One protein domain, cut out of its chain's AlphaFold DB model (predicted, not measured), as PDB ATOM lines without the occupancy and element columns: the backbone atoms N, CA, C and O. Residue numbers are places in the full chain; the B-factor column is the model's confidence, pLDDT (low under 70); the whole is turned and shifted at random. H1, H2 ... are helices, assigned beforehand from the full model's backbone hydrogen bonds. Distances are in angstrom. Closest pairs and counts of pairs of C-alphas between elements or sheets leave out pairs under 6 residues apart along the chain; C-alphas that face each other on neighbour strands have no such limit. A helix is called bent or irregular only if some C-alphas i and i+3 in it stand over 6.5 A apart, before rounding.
ATOM      1  N   ASN A 498      62.025  94.625  92.067       68.31
ATOM      2  CA  ASN A 498      61.788  95.916  91.406       68.31
ATOM      3  C   ASN A 498      62.713  97.042  91.893       68.31
ATOM      4  O   ASN A 498      62.894  98.030  91.193       68.31
ATOM      5  N   THR A 499      63.315  96.903  93.077       60.22
ATOM      6  CA  THR A 499      64.197  97.932  93.661       60.22
ATOM      7  C   THR A 499      65.667  97.752  93.286       60.22
ATOM      8  O   THR A 499      66.484  98.639  93.525       60.22
ATOM      9  N   GLN A 500      66.031  96.605  92.703       60.78
ATOM     10  CA  GLN A 500      67.413  96.319  92.325       60.78
ATOM     11  C   GLN A 500      67.757  96.842  90.928       60.78
ATOM     12  O   GLN A 500      67.000  96.643  89.980       60.78
ATOM     13  N   ASN A 501      68.973  97.361  90.765       61.25
ATOM     14  CA  ASN A 501      69.548  97.613  89.444       61.25
ATOM     15  C   ASN A 501      69.800  96.303  88.680       61.25
ATOM     16  O   ASN A 501      70.164  95.288  89.278       61.25
ATOM     17  N   ASP A 502      69.669  96.350  87.352       64.00
ATOM     18  CA  ASP A 502      69.923  95.202  86.467       64.00
ATOM     19  C   ASP A 502      71.401  94.771  86.465       64.00
ATOM     20  O   ASP A 502      71.696  93.598  86.266       64.00
ATOM     21  N   ASN A 503      72.325  95.696  86.755       59.09
ATOM     22  CA  ASN A 503      73.759  95.424  86.872       59.09
ATOM     23  C   ASN A 503      74.216  95.543  88.336       59.09
ATOM     24  O   ASN A 503      74.402  96.663  88.826       59.09
ATOM     25  N   PRO A 504      74.420  94.428  89.059       58.62
ATOM     26  CA  PRO A 504      74.935  94.480  90.421       58.62
ATOM     27  C   PRO A 504      76.395  94.954  90.434       58.62
ATOM     28  O   PRO A 504      77.227  94.487  89.660       58.62
ATOM     29  N   ALA A 505      76.724  95.860  91.360       47.94
ATOM     30  CA  ALA A 505      78.040  96.504  91.446       47.94
ATOM     31  C   ALA A 505      79.213  95.553  91.786       47.94
ATOM     32  O   ALA A 505      80.372  95.940  91.654       47.94
ATOM     33  N   ASN A 506      78.941  94.318  92.231       59.03
ATOM     34  CA  ASN A 506      79.966  93.328  92.571       59.03
ATOM     35  C   ASN A 506      79.551  91.909  92.151       59.03
ATOM     36  O   ASN A 506      78.749  91.269  92.828       59.03
ATOM     37  N   GLN A 507      80.151  91.417  91.066       64.56
ATOM     38  CA  GLN A 507      79.994  90.049  90.550       64.56
ATOM     39  C   GLN A 507      81.215  89.161  90.872       64.56
ATOM     40  O   GLN A 507      81.314  88.030  90.404       64.56
ATOM     41  N   ARG A 508      82.146  89.656  91.706       75.31
ATOM     42  CA  ARG A 508      83.389  88.977  92.108       75.31
ATOM     43  C   ARG A 508      84.191  88.460  90.905       75.31
ATOM     44  O   ARG A 508      84.727  89.276  90.161       75.31
ATOM     45  N   LEU A 509      84.332  87.137  90.766       69.75
ATOM     46  CA  LEU A 509      85.063  86.477  89.675       69.75
ATOM     47  C   LEU A 509      84.159  86.088  88.496       69.75
ATOM     48  O   LEU A 509      84.667  85.660  87.464       69.75
ATOM     49  N   LEU A 510      82.839  86.206  88.643       76.56
ATOM     50  CA  LEU A 510      81.898  85.802  87.610       76.56
ATOM     51  C   LEU A 510      81.766  86.888  86.549       76.56
ATOM     52  O   LEU A 510      81.690  88.079  86.854       76.56
ATOM     53  N   ASN A 511      81.672  86.458  85.291       77.69
ATOM     54  CA  ASN A 511      81.125  87.317  84.254       77.69
ATOM     55  C   ASN A 511      79.605  87.519  84.498       77.69
ATOM     56  O   ASN A 511      78.982  86.727  85.220       77.69
ATOM     57  N   PRO A 512      78.983  88.546  83.892       80.25
ATOM     58  CA  PRO A 512      77.564  88.827  84.097       80.25
ATOM     59  C   PRO A 512      76.636  87.641  83.788       80.25
ATOM     60  O   PRO A 512      75.703  87.389  84.545       80.25
ATOM     61  N   ALA A 513      76.894  86.879  82.720       84.94
ATOM     62  CA  ALA A 513      76.057  85.736  82.351       84.94
ATOM     63  C   ALA A 513      76.111  84.628  83.413       84.94
ATOM     64  O   ALA A 513      75.067  84.193  83.899       84.94
ATOM     65  N   ASN A 514      77.315  84.241  83.845       88.81
ATOM     66  CA  ASN A 514      77.523  83.220  84.874       88.81
ATOM     67  C   ASN A 514      76.856  83.621  86.193       88.81
ATOM     68  O   ASN A 514      76.200  82.801  86.831       88.81
ATOM     69  N   PHE A 515      76.976  84.898  86.573       89.19
ATOM     70  CA  PHE A 515      76.337  85.436  87.770       89.19
ATOM     71  C   PHE A 515      74.813  85.286  87.723       89.19
ATOM     72  O   PHE A 515      74.222  84.775  88.675       89.19
ATOM     73  N   HIS A 516      74.170  85.713  86.631       91.81
ATOM     74  CA  HIS A 516      72.712  85.676  86.529       91.81
ATOM     75  C   HIS A 516      72.159  84.259  86.347       91.81
ATOM     76  O   HIS A 516      71.117  83.956  86.921       91.81
ATOM     77  N   ILE A 517      72.869  83.367  85.648       95.19
ATOM     78  CA  ILE A 517      72.490  81.949  85.538       95.19
ATOM     79  C   ILE A 517      72.563  81.264  86.911       95.19
ATOM     80  O   ILE A 517      71.600  80.625  87.329       95.19
ATOM     81  N   LEU A 518      73.659  81.438  87.660       95.50
ATOM     82  CA  LEU A 518      73.771  80.875  89.010       95.50
ATOM     83  C   LEU A 518      72.734  81.491  89.963       95.50
ATOM     84  O   LEU A 518      72.110  80.778  90.748       95.50
ATOM     85  N   ARG A 519      72.496  82.805  89.870       94.94
ATOM     86  CA  ARG A 519      71.480  83.487  90.683       94.94
ATOM     87  C   ARG A 519      70.071  82.970  90.389       94.94
ATOM     88  O   ARG A 519      69.327  82.727  91.335       94.94
ATOM     89  N   PHE A 520      69.741  82.728  89.121       97.06
ATOM     90  CA  PHE A 520      68.482  82.106  88.718       97.06
ATOM     91  C   PHE A 520      68.302  80.727  89.372       97.06
ATOM     92  O   PHE A 520      67.266  80.471  89.976       97.06
ATOM     93  N   ILE A 521      69.331  79.870  89.349       97.50
ATOM     94  CA  ILE A 521      69.289  78.532  89.971       97.50
ATOM     95  C   ILE A 521      69.077  78.624  91.493       97.50
ATOM     96  O   ILE A 521      68.278  77.874  92.062       97.50
ATOM     97  N   ILE A 522      69.739  79.571  92.164       96.00
ATOM     98  CA  ILE A 522      69.542  79.827  93.601       96.00
ATOM     99  C   ILE A 522      68.113  80.301  93.871       96.00
ATOM    100  O   ILE A 522      67.467  79.802  94.787       96.00
ATOM    101  N   HIS A 523      67.582  81.216  93.061       96.31
ATOM    102  CA  HIS A 523      66.200  81.671  93.191       96.31
ATOM    103  C   HIS A 523      65.184  80.556  92.913       96.31
ATOM    104  O   HIS A 523      64.191  80.482  93.630       96.31
ATOM    105  N   CYS A 524      65.439  79.638  91.972       95.56
ATOM    106  CA  CYS A 524      64.609  78.442  91.795       95.56
ATOM    107  C   CYS A 524      64.625  77.572  93.057       95.56
ATOM    108  O   CYS A 524      63.575  77.154  93.535       95.56
ATOM    109  N   THR A 525      65.809  77.350  93.631       95.31
ATOM    110  CA  THR A 525      65.987  76.569  94.867       95.31
ATOM    111  C   THR A 525      65.179  77.168  96.023       95.31
ATOM    112  O   THR A 525      64.432  76.464  96.704       95.31
ATOM    113  N   LEU A 526      65.267  78.489  96.205       95.25
ATOM    114  CA  LEU A 526      64.532  79.219  97.238       95.25
ATOM    115  C   LEU A 526      63.025  79.283  96.951       95.25
ATOM    116  O   LEU A 526      62.225  79.204  97.880       95.25
ATOM    117  N   PHE A 527      62.617  79.344  95.682       94.62
ATOM    118  CA  PHE A 527      61.212  79.227  95.304       94.62
ATOM    119  C   PHE A 527      60.642  77.861  95.710       94.62
ATOM    120  O   PHE A 527      59.559  77.800  96.292       94.62
ATOM    121  N   PHE A 528      61.363  76.758  95.495       92.06
ATOM    122  CA  PHE A 528      60.905  75.445  95.965       92.06
ATOM    123  C   PHE A 528      60.826  75.378  97.491       92.06
ATOM    124  O   PHE A 528      59.822  74.904  98.023       92.06
ATOM    125  N   ALA A 529      61.821  75.927  98.191       92.50
ATOM    126  CA  ALA A 529      61.780  76.057  99.645       92.50
ATOM    127  C   ALA A 529      60.598  76.918 100.132       92.50
ATOM    128  O   ALA A 529      60.050  76.654 101.195       92.50
ATOM    129  N   SER A 530      60.149  77.910  99.359       92.75
ATOM    130  CA  SER A 530      58.975  78.721  99.716       92.75
ATOM    131  C   SER A 530      57.668  77.918  99.710       92.75
ATOM    132  O   SER A 530      56.740  78.246 100.446       92.75
ATOM    133  N   ASN A 531      57.607  76.837  98.921       87.06
ATOM    134  CA  ASN A 531      56.454  75.941  98.869       87.06
ATOM    135  C   ASN A 531      56.446  74.927 100.017       87.06
ATOM    136  O   ASN A 531      55.376  74.594 100.521       87.06
ATOM    137  N   SER A 532      57.614  74.423 100.420       88.56
ATOM    138  CA  SER A 532      57.732  73.335 101.400       88.56
ATOM    139  C   SER A 532      58.093  73.807 102.813       88.56
ATOM    140  O   SER A 532      57.672  73.190 103.791       88.56
ATOM    141  N   LYS A 533      58.880  74.882 102.933       93.00
ATOM    142  CA  LYS A 533      59.531  75.374 104.161       93.00
ATOM    143  C   LYS A 533      59.446  76.910 104.317       93.00
ATOM    144  O   LYS A 533      60.461  77.551 104.601       93.00
ATOM    145  N   PRO A 534      58.259  77.536 104.189       92.38
ATOM    146  CA  PRO A 534      58.131  78.998 104.196       92.38
ATOM    147  C   PRO A 534      58.654  79.657 105.485       92.38
ATOM    148  O   PRO A 534      59.331  80.679 105.419       92.38
ATOM    149  N   ASN A 535      58.411  79.053 106.654       92.62
ATOM    150  CA  ASN A 535      58.841  79.613 107.941       92.62
ATOM    151  C   ASN A 535      60.372  79.630 108.090       92.62
ATOM    152  O   ASN A 535      60.942  80.647 108.475       92.62
ATOM    153  N   GLU A 536      61.045  78.533 107.727       93.81
ATOM    154  CA  GLU A 536      62.513  78.457 107.743       93.81
ATOM    155  C   GLU A 536      63.134  79.452 106.754       93.81
ATOM    156  O   GLU A 536      64.153  80.078 107.040       93.81
ATOM    157  N   LEU A 537      62.499  79.630 105.592       92.94
ATOM    158  CA  LEU A 537      62.950  80.570 104.574       92.94
ATOM    159  C   LEU A 537      62.825  82.030 105.041       92.94
ATOM    160  O   LEU A 537      63.755  82.816 104.858       92.94
ATOM    161  N   ILE A 538      61.727  82.386 105.717       92.31
ATOM    162  CA  ILE A 538      61.562  83.714 106.329       92.31
ATOM    163  C   ILE A 538      62.690  83.999 107.319       92.31
ATOM    164  O   ILE A 538      63.152  85.137 107.393       92.31
ATOM    165  N   GLU A 539      63.164  83.005 108.073       91.75
ATOM    166  CA  GLU A 539      64.242  83.206 109.043       91.75
ATOM    167  C   GLU A 539      65.592  83.554 108.417       91.75
ATOM    168  O   GLU A 539      66.339  84.335 109.011       91.75
ATOM    169  N   ILE A 540      65.906  83.016 107.235       92.81
ATOM    170  CA  ILE A 540      67.180  83.293 106.557       92.81
ATOM    171  C   ILE A 540      67.158  84.588 105.736       92.81
ATOM    172  O   ILE A 540      68.214  85.065 105.322       92.81
ATOM    173  N   MET A 541      65.973  85.148 105.474       89.81
ATOM    174  CA  MET A 541      65.803  86.376 104.696       89.81
ATOM    175  C   MET A 541      65.922  87.629 105.565       89.81
ATOM    176  O   MET A 541      65.273  87.749 106.606       89.81
ATOM    177  N   HIS A 542      66.683  88.614 105.093       83.44
ATOM    178  CA  HIS A 542      66.717  89.955 105.691       83.44
ATOM    179  C   HIS A 542      65.469  90.760 105.329       83.44
ATOM    180  O   HIS A 542      64.847  91.375 106.193       83.44
ATOM    181  N   THR A 543      65.062  90.711 104.061       81.81
ATOM    182  CA  THR A 543      63.835  91.357 103.585       81.81
ATOM    183  C   THR A 543      62.641  90.482 103.938       81.81
ATOM    184  O   THR A 543      62.449  89.425 103.337       81.81
ATOM    185  N   LYS A 544      61.834  90.898 104.916       81.88
ATOM    186  CA  LYS A 544      60.609  90.175 105.270       81.88
ATOM    187  C   LYS A 544      59.517  90.482 104.245       81.88
ATOM    188  O   LYS A 544      59.250  91.644 103.952       81.88
ATOM    189  N   THR A 545      58.899  89.436 103.710       83.56
ATOM    190  CA  THR A 545      57.766  89.507 102.778       83.56
ATOM    191  C   THR A 545      56.671  88.564 103.262       83.56
ATOM    192  O   THR A 545      56.970  87.518 103.837       83.56
ATOM    193  N   LEU A 546      55.412  88.952 103.052       79.88
ATOM    194  CA  LEU A 546      54.252  88.111 103.357       79.88
ATOM    195  C   LEU A 546      54.023  87.053 102.271       79.88
ATOM    196  O   LEU A 546      53.538  85.969 102.577       79.88
ATOM    197  N   ASP A 547      54.426  87.349 101.031       88.75
ATOM    198  CA  ASP A 547      54.369  86.412  99.914       88.75
ATOM    199  C   ASP A 547      55.784  86.067  99.442       88.75
ATOM    200  O   ASP A 547      56.478  86.875  98.816       88.75
ATOM    201  N   LEU A 548      56.247  84.872  99.810       90.75
ATOM    202  CA  LEU A 548      57.550  84.354  99.393       90.75
ATOM    203  C   LEU A 548      57.524  83.863  97.944       90.75
ATOM    204  O   LEU A 548      58.540  83.958  97.256       90.75
ATOM    205  N   LYS A 549      56.386  83.330  97.486       89.06
ATOM    206  CA  LYS A 549      56.280  82.728  96.156       89.06
ATOM    207  C   LYS A 549      56.388  83.819  95.110       89.06
ATOM    208  O   LYS A 549      57.275  83.744  94.264       89.06
ATOM    209  N   ASP A 550      55.588  84.871  95.248       89.56
ATOM    210  CA  ASP A 550      55.625  86.028  94.355       89.56
ATOM    211  C   ASP A 550      56.977  86.741  94.418       89.56
ATOM    212  O   ASP A 550      57.514  87.177  93.396       89.56
ATOM    213  N   PHE A 551      57.583  86.817  95.606       91.06
ATOM    214  CA  PHE A 551      58.907  87.408  95.773       91.06
ATOM    215  C   PHE A 551      59.962  86.710  94.903       91.06
ATOM    216  O   PHE A 551      60.651  87.379  94.126       91.06
ATOM    217  N   PHE A 552      60.085  85.382  94.992       93.06
ATOM    218  CA  PHE A 552      61.061  84.641  94.188       93.06
ATOM    219  C   PHE A 552      60.633  84.514  92.726       93.06
ATOM    220  O   PHE A 552      61.487  84.602  91.849       93.06
ATOM    221  N   TRP A 553      59.335  84.399  92.441       90.75
ATOM    222  CA  TRP A 553      58.808  84.352  91.076       90.75
ATOM    223  C   TRP A 553      59.187  85.600  90.267       90.75
ATOM    224  O   TRP A 553      59.697  85.496  89.150       90.75
ATOM    225  N   ASN A 554      59.053  86.786  90.866       90.38
ATOM    226  CA  ASN A 554      59.485  88.043  90.251       90.38
ATOM    227  C   ASN A 554      60.994  88.061  89.958       90.38
ATOM    228  O   ASN A 554      61.429  88.574  88.924       90.38
ATOM    229  N   TYR A 555      61.804  87.468  90.838       91.88
ATOM    230  CA  TYR A 555      63.236  87.311  90.601       91.88
ATOM    231  C   TYR A 555      63.550  86.353  89.449       91.88
ATOM    232  O   TYR A 555      64.440  86.664  88.659       91.88
ATOM    233  N   LEU A 556      62.813  85.246  89.307       93.88
ATOM    234  CA  LEU A 556      62.982  84.315  88.187       93.88
ATOM    235  C   LEU A 556      62.767  85.022  86.843       93.88
ATOM    236  O   LEU A 556      63.628  84.947  85.969       93.88
ATOM    237  N   HIS A 557      61.674  85.777  86.700       91.19
ATOM    238  CA  HIS A 557      61.412  86.557  85.485       91.19
ATOM    239  C   HIS A 557      62.480  87.622  85.230       91.19
ATOM    240  O   HIS A 557      62.949  87.777  84.099       91.19
ATOM    241  N   LYS A 558      62.903  88.329  86.283       89.62
ATOM    242  CA  LYS A 558      63.954  89.342  86.175       89.62
ATOM    243  C   LYS A 558      65.278  88.737  85.713       89.62
ATOM    244  O   LYS A 558      65.908  89.284  84.810       89.62
ATOM    245  N   ASP A 559      65.699  87.624  86.306       93.38
ATOM    246  CA  ASP A 559      66.943  86.956  85.931       93.38
ATOM    247  C   ASP A 559      66.883  86.432  84.493       93.38
ATOM    248  O   ASP A 559      67.824  86.674  83.743       93.38
ATOM    249  N   LEU A 560      65.770  85.833  84.053       93.31
ATOM    250  CA  LEU A 560      65.606  85.402  82.658       93.31
ATOM    251  C   LEU A 560      65.712  86.566  81.665       93.31
ATOM    252  O   LEU A 560      66.432  86.460  80.671       93.31
ATOM    253  N   ARG A 561      65.056  87.700  81.953       89.69
ATOM    254  CA  ARG A 561      65.135  88.911  81.118       89.69
ATOM    255  C   ARG A 561      66.566  89.445  81.041       89.69
ATOM    256  O   ARG A 561      67.025  89.838  79.969       89.69
ATOM    257  N   ILE A 562      67.281  89.460  82.166       87.19
ATOM    258  CA  ILE A 562      68.675  89.910  82.205       87.19
ATOM    259  C   ILE A 562      69.587  88.932  81.449       87.19
ATOM    260  O   ILE A 562      70.428  89.387  80.680       87.19
ATOM    261  N   ILE A 563      69.401  87.615  81.594       90.50
ATOM    262  CA  ILE A 563      70.157  86.595  80.845       90.50
ATOM    263  C   ILE A 563      69.930  86.760  79.339       90.50
ATOM    264  O   ILE A 563      70.906  86.834  78.594       90.50
ATOM    265  N   SER A 564      68.671  86.885  78.900       87.31
ATOM    266  CA  SER A 564      68.303  87.151  77.499       87.31
ATOM    267  C   SER A 564      69.040  88.376  76.957       87.31
ATOM    268  O   SER A 564      69.704  88.296  75.924       87.31
ATOM    269  N   LYS A 565      69.013  89.487  77.702       82.38
ATOM    270  CA  LYS A 565      69.676  90.736  77.314       82.38
ATOM    271  C   LYS A 565      71.200  90.623  77.282       82.38
ATOM    272  O   LYS A 565      71.822  91.112  76.345       82.38
ATOM    273  N   ILE A 566      71.811  90.011  78.300       80.00
ATOM    274  CA  ILE A 566      73.269  89.856  78.381       80.00
ATOM    275  C   ILE A 566      73.753  88.948  77.263       80.00
ATOM    276  O   ILE A 566      74.743  89.275  76.631       80.00
ATOM    277  N   LEU A 567      73.090  87.824  77.005       81.38
ATOM    278  CA  LEU A 567      73.540  86.865  75.996       81.38
ATOM    279  C   LEU A 567      73.053  87.200  74.578       81.38
ATOM    280  O   LEU A 567      73.493  86.565  73.624       81.38
ATOM    281  N   ASN A 568      72.185  88.207  74.438       79.31
ATOM    282  CA  ASN A 568      71.453  88.519  73.212       79.31
ATOM    283  C   ASN A 568      70.761  87.283  72.621       79.31
ATOM    284  O   ASN A 568      70.923  86.940  71.448       79.31
ATOM    285  N   LEU A 569      70.021  86.594  73.480       82.88
ATOM    286  CA  LEU A 569      69.261  85.403  73.137       82.88
ATOM    287  C   LEU A 569      67.783  85.703  73.267       82.88
ATOM    288  O   LEU A 569      67.362  86.371  74.214       82.88
ATOM    289  N   ASN A 570      66.995  85.161  72.349       84.06
ATOM    290  CA  ASN A 570      65.551  85.160  72.518       84.06
ATOM    291  C   ASN A 570      65.165  84.268  73.717       84.06
ATOM    292  O   ASN A 570      65.973  83.476  74.215       84.06
ATOM    293  N   MET A 571      63.941  84.394  74.223       85.81
ATOM    294  CA  MET A 571      63.556  83.677  75.444       85.81
ATOM    295  C   MET A 571      63.564  82.155  75.256       85.81
ATOM    296  O   MET A 571      63.913  81.426  76.183       85.81
ATOM    297  N   ASP A 572      63.255  81.665  74.054       81.06
ATOM    298  CA  ASP A 572      63.264  80.233  73.746       81.06
ATOM    299  C   ASP A 572      64.677  79.649  73.851       81.06
ATOM    300  O   ASP A 572      64.893  78.610  74.475       81.06
ATOM    301  N   GLN A 573      65.652  80.376  73.314       82.44
ATOM    302  CA  GLN A 573      67.074  80.095  73.427       82.44
ATOM    303  C   GLN A 573      67.529  80.111  74.893       82.44
ATOM    304  O   GLN A 573      68.208  79.177  75.332       82.44
ATOM    305  N   VAL A 574      67.112  81.099  75.692       87.56
ATOM    306  CA  VAL A 574      67.430  81.133  77.132       87.56
ATOM    307  C   VAL A 574      66.899  79.895  77.858       87.56
ATOM    308  O   VAL A 574      67.634  79.294  78.642       87.56
ATOM    309  N   PHE A 575      65.667  79.460  77.578       86.31
ATOM    310  CA  PHE A 575      65.140  78.220  78.154       86.31
ATOM    311  C   PHE A 575      65.986  77.008  77.755       86.31
ATOM    312  O   PHE A 575      66.352  76.217  78.621       86.31
ATOM    313  N   ILE A 576      66.362  76.886  76.477       83.44
ATOM    314  CA  ILE A 576      67.237  75.807  75.990       83.44
ATOM    315  C   ILE A 576      68.582  75.813  76.727       83.44
ATOM    316  O   ILE A 576      69.020  74.771  77.211       83.44
ATOM    317  N   LEU A 577      69.214  76.982  76.863       87.25
ATOM    318  CA  LEU A 577      70.474  77.144  77.589       87.25
ATOM    319  C   LEU A 577      70.359  76.605  79.017       87.25
ATOM    320  O   LEU A 577      71.188  75.811  79.457       87.25
ATOM    321  N   LEU A 578      69.317  77.019  79.737       90.81
ATOM    322  CA  LEU A 578      69.117  76.631  81.128       90.81
ATOM    323  C   LEU A 578      68.737  75.153  81.264       90.81
ATOM    324  O   LEU A 578      69.184  74.508  82.211       90.81
ATOM    325  N   HIS A 579      67.999  74.582  80.311       88.12
ATOM    326  CA  HIS A 579      67.744  73.141  80.246       88.12
ATOM    327  C   HIS A 579      69.039  72.335  80.058       88.12
ATOM    328  O   HIS A 579      69.223  71.321  80.731       88.12
ATOM    329  N   LEU A 580      69.966  72.798  79.213       87.06
ATOM    330  CA  LEU A 580      71.276  72.158  79.018       87.06
ATOM    331  C   LEU A 580      72.151  72.246  80.274       87.06
ATOM    332  O   LEU A 580      72.757  71.252  80.674       87.06
ATOM    333  N   VAL A 581      72.183  73.412  80.929       90.38
ATOM    334  CA  VAL A 581      72.881  73.583  82.217       90.38
ATOM    335  C   VAL A 581      72.294  72.634  83.266       90.38
ATOM    336  O   VAL A 581      73.039  71.939  83.953       90.38
ATOM    337  N   SER A 582      70.964  72.537  83.333       90.50
ATOM    338  CA  SER A 582      70.255  71.646  84.260       90.50
ATOM    339  C   SER A 582      70.605  70.176  84.021       90.50
ATOM    340  O   SER A 582      70.962  69.469  84.959       90.50
ATOM    341  N   ASP A 583      70.575  69.705  82.769       87.62
ATOM    342  CA  ASP A 583      70.968  68.327  82.436       87.62
ATOM    343  C   ASP A 583      72.444  68.058  82.772       87.62
ATOM    344  O   ASP A 583      72.786  67.022  83.345       87.62
ATOM    345  N   LYS A 584      73.334  69.030  82.535       87.19
ATOM    346  CA  LYS A 584      74.744  68.908  82.921       87.19
ATOM    347  C   LYS A 584      74.916  68.752  84.436       87.19
ATOM    348  O   LYS A 584      75.778  67.979  84.866       87.19
ATOM    349  N   MET A 585      74.087  69.416  85.245       90.12
ATOM    350  CA  MET A 585      74.098  69.279  86.708       90.12
ATOM    351  C   MET A 585      73.728  67.860  87.173       90.12
ATOM    352  O   MET A 585      74.213  67.441  88.223       90.12
ATOM    353  N   LEU A 586      72.954  67.085  86.397       86.06
ATOM    354  CA  LEU A 586      72.679  65.664  86.681       86.06
ATOM    355  C   LEU A 586      73.893  64.741  86.479       86.06
ATOM    356  O   LEU A 586      73.830  63.563  86.842       86.06
ATOM    357  N   SER A 587      74.990  65.218  85.882       74.62
ATOM    358  CA  SER A 587      76.152  64.371  85.604       74.62
ATOM    359  C   SER A 587      76.899  63.942  86.878       74.62
ATOM    360  O   SER A 587      77.069  64.703  87.831       74.62
ATOM    361  N   ASN A 588      77.363  62.687  86.895       59.62
ATOM    362  CA  ASN A 588      78.031  62.094  88.054       59.62
ATOM    363  C   ASN A 588      79.521  62.447  88.066       59.62
ATOM    364  O   ASN A 588      80.289  61.883  87.289       59.62
ATOM    365  N   GLN A 589      79.938  63.304  88.994       57.72
ATOM    366  CA  GLN A 589      81.336  63.413  89.416       57.72
ATOM    367  C   GLN A 589      81.406  63.537  90.939       57.72
ATOM    368  O   GLN A 589      80.638  64.283  91.544       57.72
ATOM    369  N   SER A 590      82.316  62.779  91.553       47.31
ATOM    370  CA  SER A 590      82.515  62.733  93.004       47.31
ATOM    371  C   SER A 590      83.848  63.370  93.391       47.31
ATOM    372  O   SER A 590      84.905  62.862  93.024       47.31
ATOM    373  N   SER A 591      83.799  64.445  94.173       51.16
ATOM    374  CA  SER A 591      84.922  64.962  94.967       51.16
ATOM    375  C   SER A 591      84.384  65.844  96.098       51.16
ATOM    376  O   SER A 591      83.272  66.334  96.007       51.16
ATOM    377  N   SER A 592      85.113  65.986  97.203       47.38
ATOM    378  CA  SER A 592      84.647  66.660  98.428       47.38
ATOM    379  C   SER A 592      84.485  68.184  98.258       47.38
ATOM    380  O   SER A 592      85.369  68.830  97.704       47.38
ATOM    381  N   PHE A 593      83.395  68.762  98.789       55.69
ATOM    382  CA  PHE A 593      83.181  70.213  98.917       55.69
ATOM    383  C   PHE A 593      82.802  70.579 100.354       55.69
ATOM    384  O   PHE A 593      82.091  69.837 101.040       55.69
ATOM    385  N   THR A 594      83.268  71.748 100.791       55.03
ATOM    386  CA  THR A 594      83.013  72.362 102.097       55.03
ATOM    387  C   THR A 594      82.014  73.520 101.980       55.03
ATOM    388  O   THR A 594      81.992  74.248 101.001       55.03
ATOM    389  N   LYS A 595      81.158  73.682 102.998       69.19
ATOM    390  CA  LYS A 595      80.013  74.617 103.077       69.19
ATOM    391  C   LYS A 595      80.372  76.091 102.782       69.19
ATOM    392  O   LYS A 595      81.498  76.510 102.991       69.19
ATOM    393  N   TRP A 596      79.385  76.926 102.419       88.06
ATOM    394  CA  TRP A 596      79.554  78.380 102.191       88.06
ATOM    395  C   TRP A 596      79.700  79.211 103.488       88.06
ATOM    396  O   TRP A 596      78.982  80.191 103.707       88.06
ATOM    397  N   GLN A 597      80.588  78.803 104.393       88.00
ATOM    398  CA  GLN A 597      80.733  79.406 105.725       88.00
ATOM    399  C   GLN A 597      81.632  80.647 105.723       88.00
ATOM    400  O   GLN A 597      81.480  81.523 106.579       88.00
ATOM    401  N   SER A 598      82.529  80.756 104.742       87.25
ATOM    402  CA  SER A 598      83.403  81.906 104.510       87.25
ATOM    403  C   SER A 598      83.188  82.541 103.131       87.25
ATOM    404  O   SER A 598      82.664  81.925 102.199       87.25
ATOM    405  N   LYS A 599      83.622  83.800 102.975       85.06
ATOM    406  CA  LYS A 599      83.583  84.496 101.678       85.06
ATOM    407  C   LYS A 599      84.416  83.800 100.608       85.06
ATOM    408  O   LYS A 599      84.020  83.818  99.445       85.06
ATOM    409  N   GLU A 600      85.560  83.232 100.988       84.25
ATOM    410  CA  GLU A 600      86.466  82.576 100.043       84.25
ATOM    411  C   GLU A 600      85.888  81.239  99.570       84.25
ATOM    412  O   GLU A 600      85.913  80.968  98.375       84.25
ATOM    413  N   GLU A 601      85.259  80.457 100.455       87.00
ATOM    414  CA  GLU A 601      84.519  79.248 100.058       87.00
ATOM    415  C   GLU A 601      83.367  79.576  99.107       87.00
ATOM    416  O   GLU A 601      83.235  78.933  98.070       87.00
ATOM    417  N   ARG A 602      82.569  80.616  99.405       90.06
ATOM    418  CA  ARG A 602      81.523  81.090  98.482       90.06
ATOM    419  C   ARG A 602      82.109  81.472  97.123       90.06
ATOM    420  O   ARG A 602      81.558  81.112  96.091       90.06
ATOM    421  N   LYS A 603      83.201  82.233  97.113       86.62
ATOM    422  CA  LYS A 603      83.839  82.725  95.885       86.62
ATOM    423  C   LYS A 603      84.429  81.585  95.045       86.62
ATOM    424  O   LYS A 603      84.289  81.612  93.826       86.62
ATOM    425  N   ASN A 604      85.057  80.596  95.682       87.56
ATOM    426  CA  ASN A 604      85.554  79.395  95.009       87.56
ATOM    427  C   ASN A 604      84.394  78.570  94.453       87.56
ATOM    428  O   ASN A 604      84.420  78.224  93.281       87.56
ATOM    429  N   TYR A 605      83.333  78.370  95.240       90.25
ATOM    430  CA  TYR A 605      82.118  77.708  94.775       90.25
ATOM    431  C   TYR A 605      81.534  78.360  93.522       90.25
ATOM    432  O   TYR A 605      81.220  77.668  92.563       90.25
ATOM    433  N   GLU A 606      81.393  79.687  93.517       91.75
ATOM    434  CA  GLU A 606      80.867  80.426  92.368       91.75
ATOM    435  C   GLU A 606      81.692  80.180  91.104       91.75
ATOM    436  O   GLU A 606      81.126  79.878  90.053       91.75
ATOM    437  N   ARG A 607      83.024  80.276  91.210       87.81
ATOM    438  CA  ARG A 607      83.939  79.998  90.098       87.81
ATOM    439  C   ARG A 607      83.812  78.550  89.634       87.81
ATOM    440  O   ARG A 607      83.566  78.314  88.458       87.81
ATOM    441  N   ASP A 608      83.942  77.600  90.553       89.44
ATOM    442  CA  ASP A 608      83.978  76.176  90.230       89.44
ATOM    443  C   ASP A 608      82.627  75.721  89.642       89.44
ATOM    444  O   ASP A 608      82.591  74.942  88.692       89.44
ATOM    445  N   PHE A 609      81.503  76.257  90.133       91.38
ATOM    446  CA  PHE A 609      80.178  76.027  89.550       91.38
ATOM    447  C   PHE A 609      80.104  76.536  88.107       91.38
ATOM    448  O   PHE A 609      79.641  75.820  87.215       91.38
ATOM    449  N   ALA A 610      80.563  77.766  87.868       90.69
ATOM    450  CA  ALA A 610      80.548  78.357  86.539       90.69
ATOM    451  C   ALA A 610      81.414  77.563  85.548       90.69
ATOM    452  O   ALA A 610      80.931  77.219  84.470       90.69
ATOM    453  N   GLU A 611      82.633  77.192  85.940       87.69
ATOM    454  CA  GLU A 611      83.566  76.431  85.102       87.69
ATOM    455  C   GLU A 611      83.024  75.033  84.745       87.69
ATOM    456  O   GLU A 611      83.154  74.591  83.601       87.69
ATOM    457  N   ASN A 612      82.374  74.346  85.694       88.12
ATOM    458  CA  ASN A 612      81.901  72.972  85.495       88.12
ATOM    459  C   ASN A 612      80.573  72.869  84.727       88.12
ATOM    460  O   ASN A 612      80.388  71.917  83.962       88.12
ATOM    461  N   PHE A 613      79.646  73.815  84.916       89.56
ATOM    462  CA  PHE A 613      78.280  73.691  84.381       89.56
ATOM    463  C   PHE A 613      77.892  74.755  83.360       89.56
ATOM    464  O   PHE A 613      77.074  74.471  82.489       89.56
ATOM    465  N   ILE A 614      78.445  75.967  83.451       90.88
ATOM    466  CA  ILE A 614      77.979  77.110  82.656       90.88
ATOM    467  C   ILE A 614      78.917  77.369  81.475       90.88
ATOM    468  O   ILE A 614      78.473  77.387  80.327       90.88
ATOM    469  N   ASP A 615      80.217  77.517  81.729       86.88
ATOM    470  CA  ASP A 615      81.196  77.948  80.725       86.88
ATOM    471  C   ASP A 615      81.328  76.963  79.563       86.88
ATOM    472  O   ASP A 615      81.503  77.378  78.417       86.88
ATOM    473  N   CYS A 616      81.235  75.658  79.840       83.19
ATOM    474  CA  CYS A 616      81.285  74.637  78.795       83.19
ATOM    475  C   CYS A 616      80.100  74.750  77.829       83.19
ATOM    476  O   CYS A 616      80.297  74.636  76.623       83.19
ATOM    477  N   ILE A 617      78.904  75.040  78.349       86.25
ATOM    478  CA  ILE A 617      77.707  75.230  77.535       86.25
ATOM    479  C   ILE A 617      77.800  76.552  76.783       86.25
ATOM    480  O   ILE A 617      77.613  76.549  75.575       86.25
ATOM    481  N   LEU A 618      78.157  77.660  77.442       85.06
ATOM    482  CA  LEU A 618      78.292  78.967  76.784       85.06
ATOM    483  C   LEU A 618      79.329  78.954  75.650       85.06
ATOM    484  O   LEU A 618      79.123  79.616  74.635       85.06
ATOM    485  N   ALA A 619      80.415  78.188  75.791       80.94
ATOM    486  CA  ALA A 619      81.455  78.085  74.768       80.94
ATOM    487  C   ALA A 619      80.993  77.363  73.491       80.94
ATOM    488  O   ALA A 619      81.477  77.690  72.410       80.94
ATOM    489  N   SER A 620      80.081  76.392  73.599       74.75
ATOM    490  CA  SER A 620      79.564  75.626  72.455       74.75
ATOM    491  C   SER A 620      78.103  75.930  72.129       74.75
ATOM    492  O   SER A 620      77.520  75.265  71.278       74.75
ATOM    493  N   TYR A 621      77.498  76.914  72.792       75.75
ATOM    494  CA  TYR A 621      76.051  77.093  72.843       75.75
ATOM    495  C   TYR A 621      75.399  77.219  71.462       75.75
ATOM    496  O   TYR A 621      74.428  76.521  71.179       75.75
ATOM    497  N   GLU A 622      75.956  78.052  70.577       73.56
ATOM    498  CA  GLU A 622      75.437  78.234  69.212       73.56
ATOM    499  C   GLU A 622      75.454  76.914  68.420       73.56
ATOM    500  O   GLU A 622      74.476  76.577  67.753       73.56
ATOM    501  N   GLN A 623      76.526  76.125  68.549       74.19
ATOM    502  CA  GLN A 623      76.631  74.807  67.914       74.19
ATOM    503  C   GLN A 623      75.648  73.812  68.531       74.19
ATOM    504  O   GLN A 623      75.003  73.059  67.805       74.19
ATOM    505  N   THR A 624      75.497  73.830  69.857       69.75
ATOM    506  CA  THR A 624      74.564  72.956  70.568       69.75
ATOM    507  C   THR A 624      73.117  73.257  70.179       69.75
ATOM    508  O   THR A 624      72.381  72.314  69.916       69.75
ATOM    509  N   ILE A 625      72.707  74.530  70.046       67.94
ATOM    510  CA  ILE A 625      71.373  74.891  69.522       67.94
ATOM    511  C   ILE A 625      71.208  74.477  68.058       67.94
ATOM    512  O   ILE A 625      70.127  74.042  67.659       67.94
ATOM    513  N   ALA A 626      72.240  74.640  67.229       70.12
ATOM    514  CA  ALA A 626      72.152  74.258  65.824       70.12
ATOM    515  C   ALA A 626      71.944  72.740  65.680       70.12
ATOM    516  O   ALA A 626      71.032  72.306  64.978       70.12
ATOM    517  N   GLN A 627      72.718  71.933  66.412       69.31
ATOM    518  CA  GLN A 627      72.572  70.472  66.458       69.31
ATOM    519  C   GLN A 627      71.203  70.055  67.001       69.31
ATOM    520  O   GLN A 627      70.499  69.264  66.385       69.31
ATOM    521  N   ALA A 628      70.799  70.657  68.116       62.00
ATOM    522  CA  ALA A 628      69.479  70.536  68.715       62.00
ATOM    523  C   ALA A 628      68.337  70.757  67.710       62.00
ATOM    524  O   ALA A 628      67.395  69.971  67.612       62.00
ATOM    525  N   SER A 629      68.441  71.834  66.940       63.31
ATOM    526  CA  SER A 629      67.465  72.219  65.924       63.31
ATOM    527  C   SER A 629      67.417  71.216  64.767       63.31
ATOM    528  O   SER A 629      66.335  70.875  64.291       63.31
ATOM    529  N   GLN A 630      68.571  70.679  64.362       66.00
ATOM    530  CA  GLN A 630      68.666  69.613  63.359       66.00
ATOM    531  C   GLN A 630      68.090  68.277  63.857       66.00
ATOM    532  O   GLN A 630      67.471  67.543  63.088       66.00
ATOM    533  N   GLU A 631      68.274  67.931  65.133       65.31
ATOM    534  CA  GLU A 631      67.664  66.730  65.719       65.31
ATOM    535  C   GLU A 631      66.139  66.852  65.788       65.31
ATOM    536  O   GLU A 631      65.436  65.926  65.382       65.31
ATOM    537  N   LEU A 632      65.630  68.022  66.192       62.09
ATOM    538  CA  LEU A 632      64.199  68.331  66.162       62.09
ATOM    539  C   LEU A 632      63.610  68.180  64.757       62.09
ATOM    540  O   LEU A 632      62.519  67.635  64.612       62.09
ATOM    541  N   GLN A 633      64.341  68.600  63.723       59.59
ATOM    542  CA  GLN A 633      63.932  68.417  62.330       59.59
ATOM    543  C   GLN A 633      63.771  66.942  61.959       59.59
ATOM    544  O   GLN A 633      62.783  66.563  61.333       59.59
ATOM    545  N   LYS A 634      64.741  66.101  62.334       64.44
ATOM    546  CA  LYS A 634      64.714  64.666  62.019       64.44
ATOM    547  C   LYS A 634      63.519  63.969  62.659       64.44
ATOM    548  O   LYS A 634      62.922  63.114  62.014       64.44
ATOM    549  N   GLU A 635      63.163  64.331  63.892       58.69
ATOM    550  CA  GLU A 635      61.983  63.764  64.559       58.69
ATOM    551  C   GLU A 635      60.668  64.209  63.910       58.69
ATOM    552  O   GLU A 635      59.706  63.448  63.868       58.69
ATOM    553  N   ALA A 636      60.636  65.421  63.364       54.38
ATOM    554  CA  ALA A 636      59.412  66.048  62.887       54.38
ATOM    555  C   ALA A 636      59.065  65.808  61.424       54.38
ATOM    556  O   ALA A 636      57.933  66.064  61.017       54.38
ATOM    557  N   LYS A 637      60.006  65.295  60.619       55.69
ATOM    558  CA  LYS A 637      59.716  64.868  59.238       55.69
ATOM    559  C   LYS A 637      58.562  63.853  59.162       55.69
ATOM    560  O   LYS A 637      57.981  63.687  58.098       55.69
ATOM    561  N   ASN A 638      58.200  63.238  60.291       51.09
ATOM    562  CA  ASN A 638      57.111  62.271  60.413       51.09
ATOM    563  C   ASN A 638      55.891  62.791  61.209       51.09
ATOM    564  O   ASN A 638      54.949  62.032  61.418       51.09
ATOM    565  N   SER A 639      55.887  64.045  61.685       53.38
ATOM    566  CA  SER A 639      54.807  64.602  62.517       53.38
ATOM    567  C   SER A 639      53.922  65.581  61.739       53.38
ATOM    568  O   SER A 639      54.425  66.532  61.144       53.38
ATOM    569  N   ASN A 640      52.599  65.429  61.832       57.28
ATOM    570  CA  ASN A 640      51.617  66.379  61.283       57.28
ATOM    571  C   ASN A 640      51.402  67.630  62.171       57.28
ATOM    572  O   ASN A 640      50.353  68.265  62.094       57.28
ATOM    573  N   ASP A 641      52.361  67.985  63.033       65.81
ATOM    574  CA  ASP A 641      52.235  69.126  63.948       65.81
ATOM    575  C   ASP A 641      52.561  70.455  63.237       65.81
ATOM    576  O   ASP A 641      53.716  70.776  62.946       65.81
ATOM    577  N   GLU A 642      51.525  71.250  62.963       66.31
ATOM    578  CA  GLU A 642      51.630  72.575  62.333       66.31
ATOM    579  C   GLU A 642      52.497  73.560  63.143       66.31
ATOM    580  O   GLU A 642      53.182  74.408  62.571       66.31
ATOM    581  N   ILE A 643      52.551  73.426  64.471       67.69
ATOM    582  CA  ILE A 643      53.385  74.271  65.347       67.69
ATOM    583  C   ILE A 643      54.861  73.991  65.100       67.69
ATOM    584  O   ILE A 643      55.696  74.898  65.063       67.69
ATOM    585  N   GLN A 644      55.185  72.718  64.908       68.88
ATOM    586  CA  GLN A 644      56.543  72.277  64.656       68.88
ATOM    587  C   GLN A 644      57.032  72.744  63.280       68.88
ATOM    588  O   GLN A 644      58.171  73.198  63.160       68.88
ATOM    589  N   LYS A 645      56.151  72.760  62.269       71.56
ATOM    590  CA  LYS A 645      56.443  73.367  60.958       71.56
ATOM    591  C   LYS A 645      56.801  74.849  61.086       71.56
ATOM    592  O   LYS A 645      57.785  75.295  60.501       71.56
ATOM    593  N   LEU A 646      56.068  75.606  61.901       73.12
ATOM    594  CA  LEU A 646      56.346  77.030  62.129       73.12
ATOM    595  C   LEU A 646      57.656  77.268  62.860       73.12
ATOM    596  O   LEU A 646      58.367  78.217  62.542       73.12
ATOM    597  N   TYR A 647      57.990  76.404  63.818       73.12
ATOM    598  CA  TYR A 647      59.300  76.432  64.455       73.12
ATOM    599  C   TYR A 647      60.418  76.239  63.417       73.12
ATOM    600  O   TYR A 647      61.411  76.966  63.443       73.12
ATOM    601  N   PHE A 648      60.251  75.330  62.452       73.56
ATOM    602  CA  PHE A 648      61.244  75.151  61.389       73.56
ATOM    603  C   PHE A 648      61.337  76.316  60.421       73.56
ATOM    604  O   PHE A 648      62.450  76.688  60.054       73.56
ATOM    605  N   ILE A 649      60.205  76.914  60.054       76.50
ATOM    606  CA  ILE A 649      60.180  78.142  59.253       76.50
ATOM    607  C   ILE A 649      60.911  79.261  60.001       76.50
ATOM    608  O   ILE A 649      61.771  79.932  59.431       76.50
ATOM    609  N   ALA A 650      60.608  79.431  61.293       78.75
ATOM    610  CA  ALA A 650      61.193  80.466  62.130       78.75
ATOM    611  C   ALA A 650      62.717  80.367  62.210       78.75
ATOM    612  O   ALA A 650      63.388  81.391  62.145       78.75
ATOM    613  N   TYR A 651      63.259  79.158  62.354       75.81
ATOM    614  CA  TYR A 651      64.697  78.916  62.490       75.81
ATOM    615  C   TYR A 651      65.400  78.569  61.170       75.81
ATOM    616  O   TYR A 651      66.589  78.264  61.204       75.81
ATOM    617  N   GLU A 652      64.699  78.653  60.033       74.50
ATOM    618  CA  GLU A 652      65.249  78.367  58.695       74.50
ATOM    619  C   GLU A 652      65.861  76.955  58.609       74.50
ATOM    620  O   GLU A 652      66.923  76.742  58.038       74.50
TER     621      GLU A 652
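What this domain is: This is residues 498 to 652 of the 788 residues of the protein "E3 ubiquitin-ligase RNF213-like" of Brachionus plicatilis (UniProt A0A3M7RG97). Two helices, H1 and H3, lie side by side and run opposite ways; H4 meets H3 at a corner, and H5a, first arm of the long bent helix H5, packs on H4 and on residues 514 to 518 of H1. The second arm, H5b, reaches away with H6 folded back near its end, while H2 lies at the far end of H1. The 155 printed residues have six named helices, H1 to H6 in order, and no named strand: all helix, mostly crossed. The whole is only just loose, close to compact, with a radius of gyration of the C-alphas of 18.3 A and spans of 53 by 37 by 30 A.

How they stand to each other: H1, residues 512 to 532, is the hub. With residues 526 to 530 alone it only just touches H2, residues 534 to 540, with 3 pairs of C-alphas within 8 A, the closest Ser 530 and Leu 537 at 6.5 A. It touches H3, residues 548 to 567, at a shallow tilt of 19 degrees, opposite ways; the closest C-alphas, Phe 527 and Phe 552, are 5.5 A apart. H4, residues 571 to 585, touches H3 about perpendicular at 75 degrees, closest at C-alphas Ser 564 and Val 574, 6.1 A. H5, residues 599 to 636, was assigned as one helix by its hydrogen bonds but is bent, with C-alphas 619 and 622 8.2 A apart; its arms are H5a, residues 599 to 619, and H5b, residues 622 to 636, at a steep tilt of 52 degrees. H5a is itself irregular, with C-alphas 612 and 615 6.9 A apart. H5a touches H4, closest at C-alphas Val 581 and Phe 613, 5.8 A, and H1, closest at C-alphas Asn 514 and Ala 610, 6.0 A. H6, residues 642 to 650, is close to H5b but not clearly touching, closest at C-alphas Ala 636 and Gln 644, 7.1 A. Every O i to N i+4 pair is within hydrogen-bond range in H1, H2, H3, H4, H5b and H6; in H5a 14 of 17 are.

Where its parts are: H1 begins at C-alpha 512, (77.564, 88.827, 84.097), and is 30.5 A long; H3 is 28.5 A, H4 21.1 A, H5a 27.7 A and H5b 21.1 A. H6 ends at C-alpha 650, (61.193, 80.466, 62.130).

The domain as a whole: The two farthest C-alphas, Ser 598 and Asn 640, are 55.9 A apart. The printed part has no cut; the link from H4 to H5, 13 residues, is long. Residues 539 to 545 and 638 to 643 stand free. The model's confidence is low, with pLDDT under 70, at residues 498 to 507, residue 509, residues 588 to 595, residues 624 to 625 and residues 627 to 644; the mean pLDDT of the printed part is 80.2.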